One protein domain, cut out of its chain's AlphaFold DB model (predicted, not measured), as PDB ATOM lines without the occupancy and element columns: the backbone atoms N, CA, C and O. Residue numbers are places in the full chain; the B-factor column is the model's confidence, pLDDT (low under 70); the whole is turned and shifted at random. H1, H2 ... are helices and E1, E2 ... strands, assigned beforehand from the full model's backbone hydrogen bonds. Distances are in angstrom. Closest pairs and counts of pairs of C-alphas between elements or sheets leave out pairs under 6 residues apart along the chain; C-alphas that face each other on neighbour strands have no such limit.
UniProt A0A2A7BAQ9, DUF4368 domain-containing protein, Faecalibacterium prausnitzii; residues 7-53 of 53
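This is residues 7 to 53 of the 53 residues of the protein "DUF4368 domain-containing protein" of Faecalibacterium prausnitzii (UniProt A0A2A7BAQ9). A long, thin hairpin of two strands, E1 and E2, has a loop at one end, where residues 23 to 28 stick out, and at the other end a tail with the small helix H2, of which residues 42 to 53 stick out. The short helix H1 comes just before E1, at the hairpin's end away from the loop. The printed part has 47 residues, with two named helices and two named strands in the order H1, E1, E2, H2; the sheet, E1 - E2, is antiparallel and the class is mixed, helices and strands. The whole is extended, with a radius of gyration of the C-alphas of 18.1 A and spans of 56 by 19 by 15 A.

H1, residues 7 to 11, has a tight link of 1 residue to E1, residues 13 to 18. E1 and E2, residues 32 to 36, form a hairpin of antiparallel neighbours, with 163 degrees between their directions. C-alphas 16 and 34 face each other at 4.7 A. N 17 and O 33, at 2.8 A, and N 35 and O 15, at 2.9 A, are within hydrogen-bond range. H1 is apart from E2. H2, residues 44 to 51, is apart from H1 and E1. In H1 and H2 every O i to N i+4 pair is within hydrogen-bond range.

H1 begins at C-alpha 7 (37.053, -46.713, 12.107) and is 6.6 A long. E1 measures 13.9 A and E2 12.9 A. H2 is 10.8 A long and ends at C-alpha 51 (51.523, -27.496, -1.442).

The C-alphas of Gly 26 and Lys 52, the two farthest apart, are 56.6 A apart. The printed part has no cut. The link from E1 to E2, 13 residues, is long; that from E2 to H2, 7 residues, is short. Mean pLDDT of the printed part is 79.2, with residues 38 to 42 and 50 to 53 under 70.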
ATOM      1  N   TYR A   7      36.390 -45.666  12.879       79.25
ATOM      2  CA  TYR A   7      37.053 -46.713  12.107       79.25
ATOM      3  C   TYR A   7      38.442 -46.275  11.632       79.25
ATOM      4  O   TYR A   7      39.409 -46.996  11.852       79.25
ATOM      5  N   ALA A   8      38.564 -45.067  11.076       76.44
ATOM      6  CA  ALA A   8      39.856 -44.516  10.674       76.44
ATOM      7  C   ALA A   8      40.811 -44.374  11.870       76.44
ATOM      8  O   ALA A   8      41.983 -44.715  11.762       76.44
ATOM      9  N   LEU A   9      40.309 -43.957  13.038       78.44
ATOM     10  CA  LEU A   9      41.120 -43.864  14.254       78.44
ATOM     11  C   LEU A   9      41.655 -45.231  14.709       78.44
ATOM     12  O   LEU A   9      42.790 -45.321  15.176       78.44
ATOM     13  N   ARG A  10      40.856 -46.296  14.564       81.62
ATOM     14  CA  ARG A  10      41.253 -47.666  14.917       81.62
ATOM     15  C   ARG A  10      42.408 -48.168  14.052       81.62
ATOM     16  O   ARG A  10      43.301 -48.814  14.589       81.62
ATOM     17  N   GLU A  11      42.394 -47.879  12.755       81.06
ATOM     18  CA  GLU A  11      43.457 -48.308  11.833       81.06
ATOM     19  C   GLU A  11      44.814 -47.654  12.153       81.06
ATOM     20  O   GLU A  11      45.858 -48.207  11.826       81.06
ATOM     21  N   LEU A  12      44.817 -46.513  12.851       82.75
ATOM     22  CA  LEU A  12      46.035 -45.816  13.281       82.75
ATOM     23  C   LEU A  12      46.617 -46.355  14.599       82.75
ATOM     24  O   LEU A  12      47.690 -45.916  15.023       82.75
ATOM     25  N   VAL A  13      45.921 -47.259  15.297       85.88
ATOM     26  CA  VAL A  13      46.382 -47.789  16.587       85.88
ATOM     27  C   VAL A  13      47.535 -48.768  16.376       85.88
ATOM     28  O   VAL A  13      47.366 -49.849  15.824       85.88
ATOM     29  N   SER A  14      48.699 -48.411  16.912       85.94
ATOM     30  CA  SER A  14      49.907 -49.241  16.947       85.94
ATOM     31  C   SER A  14      49.854 -50.297  18.040       85.94
ATOM     32  O   SER A  14      50.156 -51.472  17.842       85.94
ATOM     33  N   ALA A  15      49.519 -49.843  19.248       86.81
ATOM     34  CA  ALA A  15      49.600 -50.636  20.459       86.81
ATOM     35  C   ALA A  15      48.675 -50.061  21.529       86.81
ATOM     36  O   ALA A  15      48.450 -48.850  21.606       86.81
ATOM     37  N   ILE A  16      48.179 -50.948  22.387       88.31
ATOM     38  CA  ILE A  16      47.371 -50.604  23.554       88.31
ATOM     39  C   ILE A  16      48.102 -51.140  24.780       88.31
ATOM     40  O   ILE A  16      48.271 -52.352  24.923       88.31
ATOM     41  N   TYR A  17      48.528 -50.242  25.661       90.06
ATOM     42  CA  TYR A  17      49.132 -50.583  26.943       90.06
ATOM     43  C   TYR A  17      48.100 -50.405  28.047       90.06
ATOM     44  O   TYR A  17      47.394 -49.396  28.106       90.06
ATOM     45  N   VAL A  18      48.003 -51.409  28.910       90.81
ATOM     46  CA  VAL A  18      47.046 -51.449  30.011       90.81
ATOM     47  C   VAL A  18      47.837 -51.627  31.293       90.81
ATOM     48  O   VAL A  18      48.534 -52.629  31.454       90.81
ATOM     49  N   ASP A  19      47.731 -50.651  32.188       88.88
ATOM     50  CA  ASP A  19      48.451 -50.692  33.457       88.88
ATOM     51  C   ASP A  19      47.862 -51.749  34.397       88.88
ATOM     52  O   ASP A  19      46.762 -52.269  34.196       88.88
ATOM     53  N   ALA A  20      48.565 -52.064  35.483       88.75
ATOM     54  CA  ALA A  20      47.923 -52.792  36.567       88.75
ATOM     55  C   ALA A  20      46.760 -51.945  37.130       88.75
ATOM     56  O   ALA A  20      46.903 -50.729  37.269       88.75
ATOM     57  N   PRO A  21      45.607 -52.553  37.457       84.94
ATOM     58  CA  PRO A  21      44.479 -51.809  37.997       84.94
ATOM     59  C   PRO A  21      44.868 -51.165  39.331       84.94
ATOM     60  O   PRO A  21      45.206 -51.870  40.285       84.94
ATOM     61  N   ASP A  22      44.769 -49.841  39.406       85.94
ATOM     62  CA  ASP A  22      44.981 -49.107  40.644       85.94
ATOM     63  C   ASP A  22      43.772 -49.295  41.572       85.94
ATOM     64  O   ASP A  22      42.607 -49.281  41.155       85.94
ATOM     65  N   LYS A  23      44.074 -49.525  42.850       84.38
ATOM     66  CA  LYS A  23      43.112 -49.723  43.941       84.38
ATOM     67  C   LYS A  23      43.372 -48.782  45.121       84.38
ATOM     68  O   LYS A  23      42.686 -48.891  46.136       84.38
ATOM     69  N   SER A  24      44.337 -47.870  45.003       85.00
ATOM     70  CA  SER A  24      44.783 -46.965  46.069       85.00
ATOM     71  C   SER A  24      43.659 -46.083  46.630       85.00
ATOM     72  O   SER A  24      43.634 -45.788  47.821       85.00
ATOM     73  N   SER A  25      42.680 -45.723  45.794       82.19
ATOM     74  CA  SER A  25      41.534 -44.875  46.152       82.19
ATOM     75  C   SER A  25      40.313 -45.636  46.696       82.19
ATOM     76  O   SER A  25      39.263 -45.034  46.925       82.19
ATOM     77  N   GLY A  26      40.393 -46.965  46.839       85.44
ATOM     78  CA  GLY A  26      39.240 -47.825  47.143       85.44
ATOM     79  C   GLY A  26      38.286 -48.039  45.957       85.44
ATOM     80  O   GLY A  26      37.344 -48.826  46.054       85.44
ATOM     81  N   LYS A  27      38.542 -47.388  44.815       86.12
ATOM     82  CA  LYS A  27      37.874 -47.628  43.530       86.12
ATOM     83  C   LYS A  27      38.845 -48.328  42.586       86.12
ATOM     84  O   LYS A  27      40.045 -48.082  42.638       86.12
ATOM     85  N   ARG A  28      38.323 -49.184  41.705       84.75
ATOM     86  CA  ARG A  28      39.117 -49.765  40.617       84.75
ATOM     87  C   ARG A  28      39.328 -48.701  39.542       84.75
ATOM     88  O   ARG A  28      38.354 -48.278  38.920       84.75
ATOM     89  N   VAL A  29      40.575 -48.324  39.300       89.31
ATOM     90  CA  VAL A  29      40.973 -47.426  38.211       89.31
ATOM     91  C   VAL A  29      41.855 -48.199  37.238       89.31
ATOM     92  O   VAL A  29      42.712 -48.977  37.647       89.31
ATOM     93  N   GLN A  30      41.609 -48.033  35.941       88.44
ATOM     94  CA  GLN A  30      42.364 -48.697  34.885       88.44
ATOM     95  C   GLN A  30      42.899 -47.636  33.933       88.44
ATOM     96  O   GLN A  30      42.128 -47.039  33.183       88.44
ATOM     97  N   HIS A  31      44.207 -47.407  33.965       89.31
ATOM     98  CA  HIS A  31      44.861 -46.549  32.987       89.31
ATOM     99  C   HIS A  31      45.097 -47.344  31.700       89.31
ATOM    100  O   HIS A  31      45.470 -48.524  31.739       89.31
ATOM    101  N   ILE A  32      44.787 -46.708  30.569       90.56
ATOM    102  CA  ILE A  32      44.956 -47.254  29.223       90.56
ATOM    103  C   ILE A  32      45.706 -46.208  28.409       90.56
ATOM    104  O   ILE A  32      45.264 -45.063  28.304       90.56
ATOM    105  N   HIS A  33      46.817 -46.617  27.811       87.94
ATOM    106  CA  HIS A  33      47.622 -45.794  26.922       87.94
ATOM    107  C   HIS A  33      47.536 -46.363  25.509       87.94
ATOM    108  O   HIS A  33      47.917 -47.508  25.266       87.94
ATOM    109  N   ILE A  34      47.036 -45.562  24.571       86.94
ATOM    110  CA  ILE A  34      46.947 -45.939  23.161       86.94
ATOM    111  C   ILE A  34      48.086 -45.245  22.423       86.94
ATOM    112  O   ILE A  34      48.173 -44.016  22.415       86.94
ATOM    113  N   LYS A  35      48.968 -46.039  21.815       84.25
ATOM    114  CA  LYS A  35      49.992 -45.548  20.896       84.25
ATOM    115  C   LYS A  35      49.408 -45.558  19.493       84.25
ATOM    116  O   LYS A  35      48.949 -46.599  19.031       84.25
ATOM    117  N   TYR A  36      49.481 -44.423  18.818       83.38
ATOM    118  CA  TYR A  36      49.151 -44.320  17.404       83.38
ATOM    119  C   TYR A  36      50.440 -44.329  16.594       83.38
ATOM    120  O   TYR A  36      51.398 -43.632  16.945       83.38
ATOM    121  N   ASP A  37      50.469 -45.111  15.524       72.38
ATOM    122  CA  ASP A  37      51.498 -44.952  14.511       72.38
ATOM    123  C   ASP A  37      50.987 -43.865  13.578       72.38
ATOM    124  O   ASP A  37      49.980 -44.037  12.904       72.38
ATOM    125  N   GLY A  38      51.667 -42.719  13.538       63.78
ATOM    126  CA  GLY A  38      51.348 -41.619  12.617       63.78
ATOM    127  C   GLY A  38      51.506 -41.979  11.130       63.78
ATOM    128  O   GLY A  38      51.541 -41.084  10.293       63.78
ATOM    129  N   LEU A  39      51.611 -43.271  10.801       60.84
ATOM    130  CA  LEU A  39      51.454 -43.849   9.471       60.84
ATOM    131  C   LEU A  39      49.967 -43.817   9.090       60.84
ATOM    132  O   LEU A  39      49.324 -44.843   8.895       60.84
ATOM    133  N   GLY A  40      49.409 -42.612   9.028       59.53
ATOM    134  CA  GLY A  40      48.121 -42.375   8.402       59.53
ATOM    135  C   GLY A  40      48.305 -42.205   6.903       59.53
ATOM    136  O   GLY A  40      49.236 -41.541   6.450       59.53
ATOM    137  N   TYR A  41      47.410 -42.805   6.125       61.88
ATOM    138  CA  TYR A  41      47.249 -42.450   4.723       61.88
ATOM    139  C   TYR A  41      46.719 -41.015   4.656       61.88
ATOM    140  O   TYR A  41      45.617 -40.749   5.133       61.88
ATOM    141  N   ILE A  42      47.507 -40.095   4.101       64.31
ATOM    142  CA  ILE A  42      47.013 -38.773   3.712       64.31
ATOM    143  C   ILE A  42      46.602 -38.888   2.240       64.31
ATOM    144  O   ILE A  42      47.458 -39.232   1.418       64.31
ATOM    145  N   PRO A  43      45.329 -38.639   1.894       70.25
ATOM    146  CA  PRO A  43      44.890 -38.591   0.505       70.25
ATOM    147  C   PRO A  43      45.736 -37.610  -0.324       70.25
ATOM    148  O   PRO A  43      46.113 -36.536   0.153       70.25
ATOM    149  N   LEU A  44      46.079 -37.989  -1.560       70.31
ATOM    150  CA  LEU A  44      46.973 -37.199  -2.420       70.31
ATOM    151  C   LEU A  44      46.411 -35.798  -2.708       70.31
ATOM    152  O   LEU A  44      47.157 -34.825  -2.748       70.31
ATOM    153  N   ASP A  45      45.098 -35.687  -2.846       77.75
ATOM    154  CA  ASP A  45      44.373 -34.434  -3.037       77.75
ATOM    155  C   ASP A  45      44.525 -33.470  -1.849       77.75
ATOM    156  O   ASP A  45      44.713 -32.268  -2.053       77.75
ATOM    157  N   GLU A  46      44.542 -33.978  -0.611       74.38
ATOM    158  CA  GLU A  46      44.820 -33.160   0.578       74.38
ATOM    159  C   GLU A  46      46.278 -32.673   0.630       74.38
ATOM    160  O   GLU A  46      46.547 -31.565   1.109       74.38
ATOM    161  N   LEU A  47      47.224 -33.479   0.136       71.69
ATOM    162  CA  LEU A  47      48.635 -33.092   0.032       71.69
ATOM    163  C   LEU A  47      48.834 -32.000  -1.025       71.69
ATOM    164  O   LEU A  47      49.442 -30.968  -0.734       71.69
ATOM    165  N   GLU A  48      48.270 -32.181  -2.219       81.06
ATOM    166  CA  GLU A  48      48.371 -31.215  -3.321       81.06
ATOM    167  C   GLU A  48      47.716 -29.867  -2.990       81.06
ATOM    168  O   GLU A  48      48.188 -28.815  -3.431       81.06
ATOM    169  N   ALA A  49      46.634 -29.872  -2.207       76.50
ATOM    170  CA  ALA A  49      45.973 -28.650  -1.759       76.50
ATOM    171  C   ALA A  49      46.844 -27.830  -0.791       76.50
ATOM    172  O   ALA A  49      46.804 -26.601  -0.828       76.50
ATOM    173  N   LYS A  50      47.643 -28.493   0.058       68.00
ATOM    174  CA  LYS A  50      48.559 -27.827   0.998       68.00
ATOM    175  C   LYS A  50      49.833 -27.304   0.343       68.00
ATOM    176  O   LYS A  50      50.365 -26.311   0.817       68.00
ATOM    177  N   GLU A  51      50.324 -27.947  -0.715       69.38
ATOM    178  CA  GLU A  51      51.523 -27.496  -1.442       69.38
ATOM    179  C   GLU A  51      51.271 -26.220  -2.266       69.38
ATOM    180  O   GLU A  51      52.188 -25.438  -2.510       69.38
ATOM    181  N   LYS A  52      50.021 -25.986  -2.683       64.38
ATOM    182  CA  LYS A  52      49.616 -24.823  -3.492       64.38
ATOM    183  C   LYS A  52      49.202 -23.589  -2.674       64.38
ATOM    184  O   LYS A  52      48.825 -22.587  -3.284       64.38
ATOM    185  N   ALA A  53      49.224 -23.668  -1.343       52.75
ATOM    186  CA  ALA A  53      48.844 -22.595  -0.416       52.75
ATOM    187  C   ALA A  53      50.077 -21.881   0.153       52.75
ATOM    188  O   ALA A  53      50.016 -20.637   0.274       52.75
TER     189      ALA A  53